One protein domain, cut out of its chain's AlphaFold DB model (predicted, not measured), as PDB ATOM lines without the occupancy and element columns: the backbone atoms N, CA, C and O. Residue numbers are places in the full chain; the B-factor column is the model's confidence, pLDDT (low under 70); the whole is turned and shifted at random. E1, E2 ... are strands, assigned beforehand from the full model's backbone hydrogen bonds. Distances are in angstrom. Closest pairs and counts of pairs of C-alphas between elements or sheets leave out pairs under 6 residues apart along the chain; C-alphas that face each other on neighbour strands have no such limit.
ATOM      1  N   ILE A  22     -31.340   5.535  30.361       61.03
ATOM      2  CA  ILE A  22     -30.738   4.204  30.466       61.03
ATOM      3  C   ILE A  22     -31.061   3.756  31.883       61.03
ATOM      4  O   ILE A  22     -30.652   4.424  32.836       61.03
ATOM      5  N   ASP A  23     -31.832   2.676  32.020       65.69
ATOM      6  CA  ASP A  23     -32.151   2.093  33.322       65.69
ATOM      7  C   ASP A  23     -30.843   1.830  34.079       65.69
ATOM      8  O   ASP A  23     -30.068   0.927  33.759       65.69
ATOM      9  N   LYS A  24     -30.572   2.672  35.085       77.62
ATOM     10  CA  LYS A  24     -29.329   2.642  35.871       77.62
ATOM     11  C   LYS A  24     -29.234   1.422  36.782       77.62
ATOM     12  O   LYS A  24     -28.209   1.223  37.424       77.62
ATOM     13  N   HIS A  25     -30.302   0.637  36.859       88.44
ATOM     14  CA  HIS A  25     -30.421  -0.543  37.694       88.44
ATOM     15  C   HIS A  25     -30.637  -1.778  36.817       88.44
ATOM     16  O   HIS A  25     -31.261  -1.663  35.759       88.44
ATOM     17  N   PRO A  26     -30.169  -2.962  37.248       92.25
ATOM     18  CA  PRO A  26     -30.476  -4.202  36.558       92.25
ATOM     19  C   PRO A  26     -31.989  -4.390  36.474       92.25
ATOM     20  O   PRO A  26     -32.698  -4.271  37.478       92.25
ATOM     21  N   LYS A  27     -32.495  -4.702  35.282       93.31
ATOM     22  CA  LYS A  27     -33.923  -4.973  35.099       93.31
ATOM     23  C   LYS A  27     -34.289  -6.286  35.793       93.31
ATOM     24  O   LYS A  27     -33.626  -7.298  35.597       93.31
ATOM     25  N   ILE A  28     -35.351  -6.276  36.596       95.06
ATOM     26  CA  ILE A  28     -35.847  -7.473  37.293       95.06
ATOM     27  C   ILE A  28     -36.461  -8.434  36.268       95.06
ATOM     28  O   ILE A  28     -37.468  -8.100  35.637       95.06
ATOM     29  N   ALA A  29     -35.879  -9.624  36.126       96.25
ATOM     30  CA  ALA A  29     -36.298 -10.636  35.159       96.25
ATOM     31  C   ALA A  29     -37.034 -11.831  35.799       96.25
ATOM     32  O   ALA A  29     -37.158 -12.878  35.185       96.25
ATOM     33  N   TYR A  30     -37.589 -11.658  37.002       96.25
ATOM     34  CA  TYR A  30     -38.383 -12.662  37.727       96.25
ATOM     35  C   TYR A  30     -39.696 -12.069  38.259       96.25
ATOM     36  O   TYR A  30     -39.862 -10.845  38.309       96.25
ATOM     37  N   ALA A  31     -40.669 -12.929  38.586       95.00
ATOM     38  CA  ALA A  31     -42.034 -12.547  38.971       95.00
ATOM     39  C   ALA A  31     -42.122 -11.815  40.314       95.00
ATOM     40  O   ALA A  31     -42.750 -10.753  40.389       95.00
ATOM     41  N   ASP A  32     -41.493 -12.367  41.348       95.44
ATOM     42  CA  ASP A  32     -41.575 -11.838  42.703       95.44
ATOM     43  C   ASP A  32     -40.689 -10.605  42.896       95.44
ATOM     44  O   ASP A  32     -39.545 -10.701  43.308       95.44
ATOM     45  N   LYS A  33     -41.227  -9.407  42.663       93.25
ATOM     46  CA  LYS A  33     -40.478  -8.150  42.841       93.25
ATOM     47  C   LYS A  33     -40.050  -7.860  44.289       93.25
ATOM     48  O   LYS A  33     -39.363  -6.865  44.503       93.25
ATOM     49  N   ARG A  34     -40.485  -8.657  45.273       96.00
ATOM     50  CA  ARG A  34     -40.122  -8.507  46.691       96.00
ATOM     51  C   ARG A  34     -39.013  -9.462  47.128       96.00
ATOM     52  O   ARG A  34     -38.619  -9.393  48.291       96.00
ATOM     53  N   HIS A  35     -38.502 -10.302  46.225       95.81
ATOM     54  CA  HIS A  35     -37.381 -11.191  46.530       95.81
ATOM     55  C   HIS A  35     -36.169 -10.380  47.022       95.81
ATOM     56  O   HIS A  35     -35.834  -9.372  46.384       95.81
ATOM     57  N   PRO A  36     -35.508 -10.777  48.126       97.38
ATOM     58  CA  PRO A  36     -34.323 -10.084  48.621       97.38
ATOM     59  C   PRO A  36     -33.240 -10.016  47.547       97.38
ATOM     60  O   PRO A  36     -32.873 -11.036  46.971       97.38
ATOM     61  N   LEU A  37     -32.694  -8.826  47.296       95.94
ATOM     62  CA  LEU A  37     -31.659  -8.644  46.271       95.94
ATOM     63  C   LEU A  37     -30.410  -9.502  46.555       95.94
ATOM     64  O   LEU A  37     -29.788 -10.003  45.618       95.94
ATOM     65  N   SER A  38     -30.111  -9.760  47.831       96.38
ATOM     66  CA  SER A  38     -28.956 -10.557  48.257       96.38
ATOM     67  C   SER A  38     -29.064 -12.028  47.855       96.38
ATOM     68  O   SER A  38     -28.065 -12.741  47.843       96.38
ATOM     69  N   ASP A  39     -30.278 -12.483  47.540       97.56
ATOM     70  CA  ASP A  39     -30.593 -13.842  47.106       97.56
ATOM     71  C   ASP A  39     -30.876 -13.901  45.595       97.56
ATOM     72  O   ASP A  39     -31.688 -14.681  45.108       97.56
ATOM     73  N   THR A  40     -30.234 -13.015  44.833       98.31
ATOM     74  CA  THR A  40     -30.343 -12.961  43.371       98.31
ATOM     75  C   THR A  40     -28.968 -12.975  42.726       98.31
ATOM     76  O   THR A  40     -27.957 -12.736  43.386       98.31
ATOM     77  N   ALA A  41     -28.937 -13.205  41.419       98.50
ATOM     78  CA  ALA A  41     -27.756 -13.024  40.591       98.50
ATOM     79  C   ALA A  41     -27.958 -11.882  39.587       98.50
ATOM     80  O   ALA A  41     -29.080 -11.427  39.338       98.50
ATOM     81  N   ILE A  42     -26.862 -11.421  38.986       98.19
ATOM     82  CA  ILE A  42     -26.882 -10.439  37.900       98.19
ATOM     83  C   ILE A  42     -26.329 -11.081  36.634       98.19
ATOM     84  O   ILE A  42     -25.225 -11.614  36.642       98.19
ATOM     85  N   PHE A  43     -27.056 -10.970  35.528       97.50
ATOM     86  CA  PHE A  43     -26.502 -11.208  34.199       97.50
ATOM     87  C   PHE A  43     -26.209  -9.871  33.547       97.50
ATOM     88  O   PHE A  43     -27.035  -8.959  33.593       97.50
ATOM     89  N   SER A  44     -25.067  -9.758  32.891       95.38
ATOM     90  CA  SER A  44     -24.725  -8.589  32.094       95.38
ATOM     91  C   SER A  44     -24.256  -8.997  30.721       95.38
ATOM     92  O   SER A  44     -23.444  -9.907  30.596       95.38
ATOM     93  N   CYS A  45     -24.705  -8.268  29.712       91.06
ATOM     94  CA  CYS A  45     -24.095  -8.278  28.404       91.06
ATOM     95  C   CYS A  45     -23.413  -6.931  28.194       91.06
ATOM     96  O   CYS A  45     -24.062  -5.925  27.897       91.06
ATOM     97  N   ALA A  46     -22.110  -6.896  28.451       74.69
ATOM     98  CA  ALA A  46     -21.315  -5.699  28.229       74.69
ATOM     99  C   ALA A  46     -21.049  -5.502  26.730       74.69
ATOM    100  O   ALA A  46     -21.111  -6.444  25.940       74.69
ATOM    101  N   GLU A  47     -20.742  -4.263  26.341       69.62
ATOM    102  CA  GLU A  47     -20.356  -3.941  24.967       69.62
ATOM    103  C   GLU A  47     -19.086  -4.717  24.586       69.62
ATOM    104  O   GLU A  47     -18.018  -4.537  25.175       69.62
ATOM    105  N   VAL A  48     -19.212  -5.589  23.590       71.75
ATOM    106  CA  VAL A  48     -18.076  -6.247  22.941       71.75
ATOM    107  C   VAL A  48     -17.553  -5.280  21.874       71.75
ATOM    108  O   VAL A  48     -18.364  -4.633  21.212       71.75
ATOM    109  N   PRO A  49     -16.232  -5.128  21.662       73.44
ATOM    110  CA  PRO A  49     -15.719  -4.240  20.626       73.44
ATOM    111  C   PRO A  49     -16.386  -4.497  19.268       73.44
ATOM    112  O   PRO A  49     -16.333  -5.599  18.728       73.44
ATOM    113  N   GLY A  50     -17.040  -3.466  18.736       77.06
ATOM    114  CA  GLY A  50     -17.785  -3.536  17.481       77.06
ATOM    115  C   GLY A  50     -19.241  -3.993  17.612       77.06
ATOM    116  O   GLY A  50     -20.001  -3.721  16.695       77.06
ATOM    117  N   PHE A  51     -19.676  -4.601  18.712       80.38
ATOM    118  CA  PHE A  51     -21.046  -5.097  18.864       80.38
ATOM    119  C   PHE A  51     -21.777  -4.412  20.011       80.38
ATOM    120  O   PHE A  51     -21.254  -4.261  21.114       80.38
ATOM    121  N   THR A  52     -23.040  -4.074  19.783       84.69
ATOM    122  CA  THR A  52     -23.958  -3.790  20.883       84.69
ATOM    123  C   THR A  52     -24.658  -5.080  21.283       84.69
ATOM    124  O   THR A  52     -25.194  -5.782  20.421       84.69
ATOM    125  N   CYS A  53     -24.637  -5.385  22.580       88.12
ATOM    126  CA  CYS A  53     -25.338  -6.531  23.135       88.12
ATOM    127  C   CYS A  53     -26.486  -6.104  24.053       88.12
ATOM    128  O   CYS A  53     -26.318  -5.247  24.922       88.12
ATOM    129  N   GLY A  54     -27.631  -6.767  23.900       91.69
ATOM    130  CA  GLY A  54     -28.800  -6.603  24.753       91.69
ATOM    131  C   GLY A  54     -29.368  -7.937  25.209       91.69
ATOM    132  O   GLY A  54     -29.538  -8.852  24.409       91.69
ATOM    133  N   ILE A  55     -29.726  -8.041  26.486       94.25
ATOM    134  CA  ILE A  55     -30.517  -9.151  27.018       94.25
ATOM    135  C   ILE A  55     -31.985  -8.848  26.727       94.25
ATOM    136  O   ILE A  55     -32.543  -7.867  27.219       94.25
ATOM    137  N   ILE A  56     -32.640  -9.690  25.936       94.50
ATOM    138  CA  ILE A  56     -34.006  -9.447  25.440       94.50
ATOM    139  C   ILE A  56     -35.054 -10.330  26.119       94.50
ATOM    140  O   ILE A  56     -36.251 -10.014  26.087       94.50
ATOM    141  N   ARG A  57     -34.607 -11.426  26.739       95.44
ATOM    142  CA  ARG A  57     -35.442 -12.381  27.460       95.44
ATOM    143  C   ARG A  57     -34.614 -13.153  28.485       95.44
ATOM    144  O   ARG A  57     -33.472 -13.507  28.205       95.44
ATOM    145  N   VAL A  58     -35.230 -13.455  29.621       97.44
ATOM    146  CA  VAL A  58     -34.803 -14.517  30.541       97.44
ATOM    147  C   VAL A  58     -36.036 -15.366  30.825       97.44
ATOM    148  O   VAL A  58     -37.073 -14.819  31.198       97.44
ATOM    149  N   ASP A  59     -35.943 -16.666  30.581       97.19
ATOM    150  CA  ASP A  59     -37.045 -17.625  30.658       97.19
ATOM    151  C   ASP A  59     -38.261 -17.167  29.834       97.19
ATOM    152  O   ASP A  59     -38.152 -16.907  28.635       97.19
ATOM    153  N   ASP A  60     -39.429 -17.023  30.457       94.31
ATOM    154  CA  ASP A  60     -40.663 -16.530  29.847       94.31
ATOM    155  C   ASP A  60     -40.802 -14.992  29.903       94.31
ATOM    156  O   ASP A  60     -41.757 -14.419  29.369       94.31
ATOM    157  N   ARG A  61     -39.838 -14.279  30.504       93.81
ATOM    158  CA  ARG A  61     -39.913 -12.836  30.781       93.81
ATOM    159  C   ARG A  61     -39.168 -12.034  29.724       93.81
ATOM    160  O   ARG A  61     -37.947 -12.105  29.597       93.81
ATOM    161  N   SER A  62     -39.890 -11.182  28.996       92.94
ATOM    162  CA  SER A  62     -39.253 -10.230  28.084       92.94
ATOM    163  C   SER A  62     -38.562  -9.103  28.851       92.94
ATOM    164  O   SER A  62     -39.167  -8.401  29.666       92.94
ATOM    165  N   THR A  63     -37.290  -8.886  28.537       90.00
ATOM    166  CA  THR A  63     -36.502  -7.750  29.018       90.00
ATOM    167  C   THR A  63     -36.324  -6.684  27.941       90.00
ATOM    168  O   THR A  63     -35.778  -5.624  28.245       90.00
ATOM    169  N   TRP A  64     -36.878  -6.893  26.741       83.75
ATOM    170  CA  TRP A  64     -36.911  -5.917  25.652       83.75
ATOM    171  C   TRP A  64     -37.524  -4.585  26.104       83.75
ATOM    172  O   TRP A  64     -38.519  -4.547  26.837       83.75
ATOM    173  N   ASN A  65     -36.921  -3.482  25.671       74.50
ATOM    174  CA  ASN A  65     -37.457  -2.140  25.829       74.50
ATOM    175  C   ASN A  65     -37.370  -1.434  24.457       74.50
ATOM    176  O   ASN A  65     -36.287  -1.325  23.886       74.50
ATOM    177  N   PRO A  66     -38.490  -0.964  23.878       70.44
ATOM    178  CA  PRO A  66     -38.455  -0.303  22.574       70.44
ATOM    179  C   PRO A  66     -37.651   1.008  22.596       70.44
ATOM    180  O   PRO A  66     -37.103   1.400  21.571       70.44
ATOM    181  N   TYR A  67     -37.523   1.660  23.755       68.62
ATOM    182  CA  TYR A  67     -36.828   2.941  23.900       68.62
ATOM    183  C   TYR A  67     -35.298   2.821  23.918       68.62
ATOM    184  O   TYR A  67     -34.616   3.819  23.707       68.62
ATOM    185  N   ASN A  68     -34.748   1.623  24.143       67.12
ATOM    186  CA  ASN A  68     -33.304   1.362  24.106       67.12
ATOM    187  C   ASN A  68     -32.908   0.406  22.967       67.12
ATOM    188  O   ASN A  68     -31.853  -0.221  23.038       67.12
ATOM    189  N   ALA A  69     -33.765   0.262  21.947       67.69
ATOM    190  CA  ALA A  69     -33.593  -0.701  20.857       67.69
ATOM    191  C   ALA A  69     -33.376  -2.152  21.344       67.69
ATOM    192  O   ALA A  69     -32.674  -2.929  20.702       67.69
ATOM    193  N   GLY A  70     -33.948  -2.513  22.497       66.88
ATOM    194  CA  GLY A  70     -33.774  -3.834  23.095       66.88
ATOM    195  C   GLY A  70     -32.473  -4.040  23.870       66.88
ATOM    196  O   GLY A  70     -32.252  -5.141  24.374       66.88
ATOM    197  N   ASN A  71     -31.634  -3.011  24.028       77.19
ATOM    198  CA  ASN A  71     -30.356  -3.101  24.740       77.19
ATOM    199  C   ASN A  71     -30.510  -3.001  26.258       77.19
ATOM    200  O   ASN A  71     -30.055  -2.052  26.901       77.19
ATOM    201  N   THR A  72     -31.148  -4.000  26.864       89.75
ATOM    202  CA  THR A  72     -31.037  -4.192  28.312       89.75
ATOM    203  C   THR A  72     -29.696  -4.854  28.607       89.75
ATOM    204  O   THR A  72     -29.540  -6.065  28.502       89.75
ATOM    205  N   VAL A  73     -28.709  -4.036  28.954       89.88
ATOM    206  CA  VAL A  73     -27.307  -4.440  29.165       89.88
ATOM    207  C   VAL A  73     -27.081  -5.311  30.400       89.88
ATOM    208  O   VAL A  73     -26.049  -5.962  30.517       89.88
ATOM    209  N   TRP A  74     -28.022  -5.326  31.343       94.12
ATOM    210  CA  TRP A  74     -27.953  -6.180  32.524       94.12
ATOM    211  C   TRP A  74     -29.316  -6.386  33.182       94.12
ATOM    212  O   TRP A  74     -30.199  -5.521  33.152       94.12
ATOM    213  N   VAL A  75     -29.490  -7.555  33.777       95.81
ATOM    214  CA  VAL A  75     -30.733  -8.015  34.395       95.81
ATOM    215  C   VAL A  75     -30.424  -8.707  35.713       95.81
ATOM    216  O   VAL A  75     -29.318  -9.201  35.927       95.81
ATOM    217  N   ARG A  76     -31.414  -8.742  36.598       97.56
ATOM    218  CA  ARG A  76     -31.370  -9.492  37.850       97.56
ATOM    219  C   ARG A  76     -32.255 -10.725  37.741       97.56
ATOM    220  O   ARG A  76     -33.390 -10.609  37.269       97.56
ATOM    221  N   VAL A  77     -31.753 -11.860  38.204       98.31
ATOM    222  CA  VAL A  77     -32.384 -13.184  38.087       98.31
ATOM    223  C   VAL A  77     -32.354 -13.924  39.424       98.31
ATOM    224  O   VAL A  77     -31.599 -13.547  40.321       98.31
ATOM    225  N   LEU A  78     -33.178 -14.960  39.566       98.38
ATOM    226  CA  LEU A  78     -33.119 -15.848  40.728       98.38
ATOM    227  C   LEU A  78     -31.973 -16.870  40.569       98.38
ATOM    228  O   LEU A  78     -31.400 -16.978  39.490       98.38
ATOM    229  N   PRO A  79     -31.583 -17.591  41.628       98.31
ATOM    230  CA  PRO A  79     -30.708 -18.753  41.502       98.31
ATOM    231  C   PRO A  79     -31.376 -19.888  40.710       98.31
ATOM    232  O   PRO A  79     -32.594 -20.063  40.791       98.31
ATOM    233  N   GLY A  80     -30.584 -20.697  40.001       98.25
ATOM    234  CA  GLY A  80     -31.072 -21.849  39.232       98.25
ATOM    235  C   GLY A  80     -30.584 -21.913  37.783       98.25
ATOM    236  O   GLY A  80     -29.501 -21.442  37.448       98.25
ATOM    237  N   GLU A  81     -31.368 -22.560  36.925       98.50
ATOM    238  CA  GLU A  81     -31.113 -22.652  35.485       98.50
ATOM    239  C   GLU A  81     -32.005 -21.660  34.738       98.50
ATOM    240  O   GLU A  81     -33.193 -21.547  35.043       98.50
ATOM    241  N   HIS A  82     -31.429 -20.961  33.760       98.56
ATOM    242  CA  HIS A  82     -32.124 -19.938  32.986       98.56
ATOM    243  C   HIS A  82     -31.885 -20.081  31.490       98.56
ATOM    244  O   HIS A  82     -30.741 -20.221  31.052       98.56
ATOM    245  N   HIS A  83     -32.953 -19.924  30.707       98.25
ATOM    246  CA  HIS A  83     -32.867 -19.788  29.257       98.25
ATOM    247  C   HIS A  83     -32.785 -18.307  28.883       98.25
ATOM    248  O   HIS A  83     -33.728 -17.539  29.091       98.25
ATOM    249  N   VAL A  84     -31.659 -17.874  28.327       97.69
ATOM    250  CA  VAL A  84     -31.372 -16.460  28.078       97.69
ATOM    251  C   VAL A  84     -31.403 -16.176  26.586       97.69
ATOM    252  O   VAL A  84     -30.712 -16.818  25.802       97.69
ATOM    253  N   GLY A  85     -32.190 -15.172  26.198       95.56
ATOM    254  CA  GLY A  85     -32.187 -14.611  24.853       95.56
ATOM    255  C   GLY A  85     -31.400 -13.306  24.818       95.56
ATOM    256  O   GLY A  85     -31.653 -12.401  25.622       95.56
ATOM    257  N   VAL A  86     -30.500 -13.174  23.848       93.44
ATOM    258  CA  VAL A  86     -29.724 -11.957  23.600       93.44
ATOM    259  C   VAL A  86     -29.824 -11.511  22.146       93.44
ATOM    260  O   VAL A  86     -30.040 -12.306  21.231       93.44
ATOM    261  N   VAL A  87     -29.654 -10.211  21.942       90.69
ATOM    262  CA  VAL A  87     -29.468  -9.604  20.630       90.69
ATOM    263  C   VAL A  87     -28.052  -9.055  20.540       90.69
ATOM    264  O   VAL A  87     -27.598  -8.335  21.428       90.69
ATOM    265  N   ALA A  88     -27.360  -9.408  19.464       88.62
ATOM    266  CA  ALA A  88     -26.066  -8.869  19.090       88.62
ATOM    267  C   ALA A  88     -26.245  -8.052  17.814       88.62
ATOM    268  O   ALA A  88     -26.784  -8.563  16.831       88.62
ATOM    269  N   SER A  89     -25.800  -6.801  17.806       84.12
ATOM    270  CA  SER A  89     -25.892  -5.954  16.615       84.12
ATOM    271  C   SER A  89     -24.553  -5.325  16.257       84.12
ATOM    272  O   SER A  89     -23.831  -4.851  17.132       84.12
ATOM    273  N   HIS A  90     -24.225  -5.330  14.966       81.94
ATOM    274  CA  HIS A  90     -23.069  -4.643  14.391       81.94
ATOM    275  C   HIS A  90     -23.474  -4.003  13.075       81.94
ATOM    276  O   HIS A  90     -23.917  -4.692  12.157       81.94
ATOM    277  N   ALA A  91     -23.315  -2.683  12.976       81.50
ATOM    278  CA  ALA A  91     -23.802  -1.903  11.843       81.50
ATOM    279  C   ALA A  91     -25.289  -2.200  11.541       81.50
ATOM    280  O   ALA A  91     -26.149  -1.810  12.325       81.50
ATOM    281  N   ASN A  92     -25.584  -2.890  10.435       78.62
ATOM    282  CA  ASN A  92     -26.946  -3.230  10.007       78.62
ATOM    283  C   ASN A  92     -27.320  -4.701  10.264       78.62
ATOM    284  O   ASN A  92     -28.430  -5.108   9.925       78.62
ATOM    285  N   ASP A  93     -26.418  -5.490  10.849       82.38
ATOM    286  CA  ASP A  93     -26.633  -6.910  11.099       82.38
ATOM    287  C   ASP A  93     -27.133  -7.127  12.525       82.38
ATOM    288  O   ASP A  93     -26.503  -6.696  13.494       82.38
ATOM    289  N   ILE A  94     -28.270  -7.812  12.651       85.88
ATOM    290  CA  ILE A  94     -28.899  -8.159  13.928       85.88
ATOM    291  C   ILE A  94     -28.921  -9.679  14.055       85.88
ATOM    292  O   ILE A  94     -29.523 -10.370  13.234       85.88
ATOM    293  N   ASN A  95     -28.306 -10.187  15.117       88.06
ATOM    294  CA  ASN A  95     -28.229 -11.607  15.419       88.06
ATOM    295  C   ASN A  95     -28.967 -11.887  16.722       88.06
ATOM    296  O   ASN A  95     -28.663 -11.313  17.768       88.06
ATOM    297  N   TRP A  96     -29.947 -12.779  16.639       91.19
ATOM    298  CA  TRP A  96     -30.739 -13.235  17.773       91.19
ATOM    299  C   TRP A  96     -30.159 -14.566  18.233       91.19
ATOM    300  O   TRP A  96     -30.112 -15.518  17.453       91.19
ATOM    301  N   LEU A  97     -29.690 -14.621  19.474       92.31
ATOM    302  CA  LEU A  97     -29.032 -15.792  20.041       92.31
ATOM    303  C   LEU A  97     -29.764 -16.202  21.319       92.31
ATOM    304  O   LEU A  97     -30.239 -15.347  22.067       92.31
ATOM    305  N   SER A  98     -29.817 -17.504  21.581       94.81
ATOM    306  CA  SER A  98     -30.331 -18.050  22.834       94.81
ATOM    307  C   SER A  98     -29.406 -19.140  23.356       94.81
ATOM    308  O   SER A  98     -28.809 -19.872  22.565       94.81
ATOM    309  N   PHE A  99     -29.290 -19.247  24.674       96.94
ATOM    310  CA  PHE A  99     -28.455 -20.236  25.353       96.94
ATOM    311  C   PHE A  99     -28.913 -20.416  26.802       96.94
ATOM    312  O   PHE A  99     -29.675 -19.599  27.319       96.94
ATOM    313  N   ASP A 100     -28.425 -21.466  27.456       97.88
ATOM    314  CA  ASP A 100     -28.745 -21.748  28.853       97.88
ATOM    315  C   ASP A 100     -27.580 -21.353  29.768       97.88
ATOM    316  O   ASP A 100     -26.413 -21.617  29.460       97.88
ATOM    317  N   ILE A 101     -27.901 -20.744  30.909       97.88
ATOM    318  CA  ILE A 101     -26.976 -20.530  32.026       97.88
ATOM    319  C   ILE A 101     -27.419 -21.448  33.156       97.88
ATOM    320  O   ILE A 101     -28.527 -21.311  33.675       97.88
ATOM    321  N   LYS A 102     -26.553 -22.391  33.525       97.69
ATOM    322  CA  LYS A 102     -26.833 -23.393  34.559       97.69
ATOM    323  C   LYS A 102     -26.196 -23.013  35.887       97.69
ATOM    324  O   LYS A 102     -25.204 -22.285  35.912       97.69
ATOM    325  N   ASP A 103     -26.763 -23.558  36.962       97.25
ATOM    326  CA  ASP A 103     -26.232 -23.478  38.325       97.25
ATOM    327  C   ASP A 103     -25.973 -22.045  38.817       97.25
ATOM    328  O   ASP A 103     -24.987 -21.776  39.507       97.25
ATOM    329  N   VAL A 104     -26.867 -21.112  38.475       98.44
ATOM    330  CA  VAL A 104     -26.783 -19.712  38.895       98.44
ATOM    331  C   VAL A 104     -26.871 -19.615  40.411       98.44
ATOM    332  O   VAL A 104     -27.815 -20.119  41.018       98.44
ATOM    333  N   GLN A 105     -25.891 -18.948  41.015       98.56
ATOM    334  CA  GLN A 105     -25.743 -18.832  42.464       98.56
ATOM    335  C   GLN A 105     -26.154 -17.440  42.968       98.56
ATOM    336  O   GLN A 105     -25.909 -16.434  42.293       98.56
ATOM    337  N   PRO A 106     -26.731 -17.339  44.178       98.31
ATOM    338  CA  PRO A 106     -27.049 -16.051  44.782       98.31
ATOM    339  C   PRO A 106     -25.778 -15.236  45.066       98.31
ATOM    340  O   PRO A 106     -24.759 -15.759  45.526       98.31
ATOM    341  N   GLY A 107     -25.838 -13.932  44.806       97.56
ATOM    342  CA  GLY A 107     -24.719 -13.007  44.982       97.56
ATOM    343  C   GLY A 107     -23.679 -13.039  43.857       97.56
ATOM    344  O   GLY A 107     -22.658 -12.366  43.975       97.56
ATOM    345  N   HIS A 108     -23.884 -13.830  42.798       98.44
ATOM    346  CA  HIS A 108     -22.951 -13.915  41.670       98.44
ATOM    347  C   HIS A 108     -23.314 -12.950  40.535       98.44
ATOM    348  O   HIS A 108     -24.485 -12.629  40.305       98.44
ATOM    349  N   ALA A 109     -22.299 -12.532  39.777       98.00
ATOM    350  CA  ALA A 109     -22.489 -11.868  38.491       98.00
ATOM    351  C   ALA A 109     -21.988 -12.749  37.342       98.00
ATOM    352  O   ALA A 109     -20.933 -13.369  37.440       98.00
ATOM    353  N   TYR A 110     -22.709 -12.742  36.225       97.88
ATOM    354  CA  TYR A 110     -22.379 -13.495  35.021       97.88
ATOM    355  C   TYR A 110     -22.214 -12.535  33.846       97.88
ATOM    356  O   TYR A 110     -23.110 -11.746  33.535       97.88
ATOM    357  N   SER A 111     -21.065 -12.612  33.180       95.62
ATOM    358  CA  SER A 111     -20.785 -11.861  31.958       95.62
ATOM    359  C   SER A 111     -21.138 -12.707  30.747       95.62
ATOM    360  O   SER A 111     -20.577 -13.784  30.568       95.62
ATOM    361  N   ILE A 112     -22.039 -12.215  29.908       95.25
ATOM    362  CA  ILE A 112     -22.359 -12.800  28.609       95.25
ATOM    363  C   ILE A 112     -21.321 -12.300  27.607       95.25
ATOM    364  O   ILE A 112     -21.064 -11.099  27.507       95.25
ATOM    365  N   GLU A 113     -20.723 -13.230  26.878       91.81
ATOM    366  CA  GLU A 113     -19.663 -12.978  25.913       91.81
ATOM    367  C   GLU A 113     -20.144 -13.370  24.514       91.81
ATOM    368  O   GLU A 113     -20.742 -14.429  24.316       91.81
ATOM    369  N   ILE A 114     -19.884 -12.498  23.540       89.69
ATOM    370  CA  ILE A 114     -20.198 -12.739  22.131       89.69
ATOM    371  C   ILE A 114     -18.883 -12.858  21.382       89.69
ATOM    372  O   ILE A 114     -18.054 -11.948  21.423       89.69
ATOM    373  N   ALA A 115     -18.710 -13.969  20.678       87.19
ATOM    374  CA  ALA A 115     -17.576 -14.190  19.802       87.19
ATOM    375  C   ALA A 115     -18.051 -14.248  18.351       87.19
ATOM    376  O   ALA A 115     -19.010 -14.942  18.016       87.19
ATOM    377  N   THR A 116     -17.360 -13.530  17.473       83.62
ATOM    378  CA  THR A 116     -17.466 -13.749  16.031       83.62
ATOM    379  C   THR A 116     -16.541 -14.884  15.638       83.62
ATOM    380  O   THR A 116     -15.406 -14.944  16.125       83.62
ATOM    381  N   ALA A 117     -16.968 -15.735  14.709       76.94
ATOM    382  CA  ALA A 117     -16.036 -16.637  14.056       76.94
ATOM    383  C   ALA A 117     -14.859 -15.833  13.470       76.94
ATOM    384  O   ALA A 117     -15.067 -14.729  12.949       76.94
ATOM    385  N   SER A 150     -20.970 -15.997  11.422       74.62
ATOM    386  CA  SER A 150     -21.460 -16.841  12.503       74.62
ATOM    387  C   SER A 150     -20.983 -16.255  13.831       74.62
ATOM    388  O   SER A 150     -19.789 -16.025  14.044       74.62
ATOM    389  N   MET A 151     -21.936 -15.965  14.710       84.31
ATOM    390  CA  MET A 151     -21.675 -15.532  16.079       84.31
ATOM    391  C   MET A 151     -21.968 -16.689  17.024       84.31
ATOM    392  O   MET A 151     -22.934 -17.426  16.827       84.31
ATOM    393  N   SER A 152     -21.150 -16.834  18.057       88.25
ATOM    394  CA  SER A 152     -21.430 -17.700  19.195       88.25
ATOM    395  C   SER A 152     -21.605 -16.861  20.452       88.25
ATOM    396  O   SER A 152     -20.977 -15.812  20.608       88.25
ATOM    397  N   VAL A 153     -22.443 -17.351  21.359       92.00
ATOM    398  CA  VAL A 153     -22.659 -16.760  22.678       92.00
ATOM    399  C   VAL A 153     -22.187 -17.737  23.747       92.00
ATOM    400  O   VAL A 153     -22.405 -18.944  23.640       92.00
ATOM    401  N   SER A 154     -21.522 -17.211  24.764       93.50
ATOM    402  CA  SER A 154     -21.098 -17.936  25.957       93.50
ATOM    403  C   SER A 154     -21.290 -17.059  27.188       93.50
ATOM    404  O   SER A 154     -21.672 -15.893  27.088       93.50
ATOM    405  N   TYR A 155     -21.030 -17.612  28.368       96.12
ATOM    406  CA  TYR A 155     -21.038 -16.844  29.604       96.12
ATOM    407  C   TYR A 155     -19.850 -17.199  30.488       96.12
ATOM    408  O   TYR A 155     -19.272 -18.283  30.393       96.12
ATOM    409  N   LYS A 156     -19.521 -16.270  31.381       96.44
ATOM    410  CA  LYS A 156     -18.490 -16.406  32.399       96.44
ATOM    411  C   LYS A 156     -19.056 -16.020  33.757       96.44
ATOM    412  O   LYS A 156     -19.523 -14.896  33.930       96.44
ATOM    413  N   ASP A 157     -18.979 -16.935  34.718       97.31
ATOM    414  CA  ASP A 157     -19.224 -16.622  36.126       97.31
ATOM    415  C   ASP A 157     -18.069 -15.761  36.661       97.31
ATOM    416  O   ASP A 157     -16.894 -16.124  36.550       97.31
ATOM    417  N   LEU A 158     -18.399 -14.587  37.193       97.06
ATOM    418  CA  LEU A 158     -17.451 -13.649  37.793       97.06
ATOM    419  C   LEU A 158     -17.296 -13.866  39.305       97.06
ATOM    420  O   LEU A 158     -16.488 -13.186  39.937       97.06
ATOM    421  N   GLY A 159     -18.039 -14.817  39.870       97.75
ATOM    422  CA  GLY A 159     -18.036 -15.183  41.275       97.75
ATOM    423  C   GLY A 159     -18.961 -14.322  42.130       97.75
ATOM    424  O   GLY A 159     -19.624 -13.392  41.661       97.75
ATOM    425  N   LYS A 160     -18.980 -14.653  43.423       97.81
ATOM    426  CA  LYS A 160     -19.732 -13.935  44.451       97.81
ATOM    427  C   LYS A 160     -19.154 -12.543  44.697       97.81
ATOM    428  O   LYS A 160     -17.940 -12.387  44.817       97.81
ATOM    429  N   MET A 161     -20.019 -11.546  44.843       97.06
ATOM    430  CA  MET A 161     -19.623 -10.163  45.092       97.06
ATOM    431  C   MET A 161     -20.717  -9.368  45.812       97.06
ATOM    432  O   MET A 161     -21.896  -9.683  45.706       97.06
ATOM    433  N   ASP A 162     -20.323  -8.300  46.508       95.81
ATOM    434  CA  ASP A 162     -21.268  -7.405  47.200       95.81
ATOM    435  C   ASP A 162     -21.879  -6.366  46.248       95.81
ATOM    436  O   ASP A 162     -22.971  -5.837  46.462       95.81
ATOM    437  N   SER A 163     -21.159  -6.048  45.169       95.00
ATOM    438  CA  SER A 163     -21.645  -5.186  44.099       95.00
ATOM    439  C   SER A 163     -20.960  -5.494  42.775       95.00
ATOM    440  O   SER A 163     -19.805  -5.916  42.738       95.00
ATOM    441  N   TYR A 164     -21.672  -5.228  41.686       94.81
ATOM    442  CA  TYR A 164     -21.193  -5.384  40.324       94.81
ATOM    443  C   TYR A 164     -21.271  -4.058  39.573       94.81
ATOM    444  O   TYR A 164     -22.263  -3.337  39.684       94.81
ATOM    445  N   THR A 165     -20.229  -3.724  38.806       92.94
ATOM    446  CA  THR A 165     -20.174  -2.483  38.021       92.94
ATOM    447  C   THR A 165     -19.932  -2.773  36.549       92.94
ATOM    448  O   THR A 165     -18.888  -3.317  36.194       92.94
ATOM    449  N   ILE A 166     -20.843  -2.318  35.691       89.44
ATOM    450  CA  ILE A 166     -20.654  -2.303  34.238       89.44
ATOM    451  C   ILE A 166     -20.263  -0.908  33.758       89.44
ATOM    452  O   ILE A 166     -20.571   0.110  34.387       89.44
ATOM    453  N   ARG A 167     -19.567  -0.860  32.625       85.56
ATOM    454  CA  ARG A 167     -19.262   0.377  31.906       85.56
ATOM    455  C   ARG A 167     -19.975   0.330  30.566       85.56
ATOM    456  O   ARG A 167     -19.805  -0.637  29.837       85.56
ATOM    457  N   ILE A 168     -20.759   1.358  30.271       79.44
ATOM    458  CA  ILE A 168     -21.517   1.479  29.023       79.44
ATOM    459  C   ILE A 168     -21.057   2.747  28.321       79.44
ATOM    460  O   ILE A 168     -20.994   3.800  28.962       79.44
ATOM    461  N   GLY A 169     -20.750   2.669  27.033       70.06
ATOM    462  CA  GLY A 169     -20.463   3.837  26.221       70.06
ATOM    463  C   GLY A 169     -19.619   3.489  25.006       70.06
ATOM    464  O   GLY A 169     -18.496   2.999  25.133       70.06
ATOM    465  N   GLN A 170     -20.124   3.864  23.832       57.97
ATOM    466  CA  GLN A 170     -19.369   3.817  22.589       57.97
ATOM    467  C   GLN A 170     -18.210   4.821  22.661       57.97
ATOM    468  O   GLN A 170     -18.399   6.033  22.556       57.97
TER     469      GLN A 170
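This is residues 22 to 117 and 150 to 170 of the 182 residues of an uncharacterized protein of Rhodanobacter sp. MP1X3 (UniProt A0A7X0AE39). Two strongly twisted sheets, E3 E1 E6 E7 and E2 E4 E5, lie partly face to face as a flattened sandwich, with E5 beside E7 along one margin and E2 beside E3 along the other. E8 lies outside, beside E1 and E6, and the short stretches 27 to 28 and 61 to 62 pair with E3 and E2. The printed part has 117 residues, with no named helix and eight named strands, E1 to E8 along the chain; the class is all strand. The first sheet is mixed, in the order E3 E1 E6 E7, and the second is all antiparallel, in the order E2 E4 E5. The whole is compact, with a radius of gyration of the C-alphas of 13.3 A and spans of 40 by 28 by 26 A.

In the larger sheet, E1, residues 41 to 45, and E6, residues 108 to 116, are parallel inner strands, with N 44 and O 110 2.9 A apart. E3, residues 74 to 77, is an edge strand antiparallel to E1, with N 43 and O 75 2.9 A apart. E7, residues 151 to 160, is the other edge strand, antiparallel to E6, with N 113 and O 154 2.8 A apart. In the second sheet, E4, residues 80 to 90, and E5, residues 93 to 104, form a hairpin at 160 degrees, with N 84 and O 99 2.8 A apart. E2, residues 52 to 58, is antiparallel to E4, with N 54 and O 87 2.9 A apart. Between the sheets, the closest C-alphas of E5 and E7, Leu 97 and Val 153, are 7.0 A apart, and those of E2 and E3, Ile 55 and Trp 74, are 6.8 A apart. E1 and E4 are near each other. E8, residues 163 to 168, pairs with no named strand; its closest C-alpha pair with E6 is Tyr 164 and Ala 109, 6.9 A.

E1 begins at C-alpha 41, (-27.756, -13.024, 40.591). From first to last C-alpha, E4 measures 31.3 A, E5 30.6 A, E7 28.5 A and E6 26.2 A. E8 ends at C-alpha 168, (-21.517, 1.479, 29.023).

The C-alphas farthest apart, those of Arg 34 and Ala 117, are 41.4 A apart. Residues 118 to 149 are not printed, and C-alphas 117 and 150 are 5.6 A apart across this cut. The link from E2 to E3, 15 residues, is long. The mean pLDDT of the printed part is 89.7; residues 22 to 23, 47, 67 to 70 and 170 are under 70.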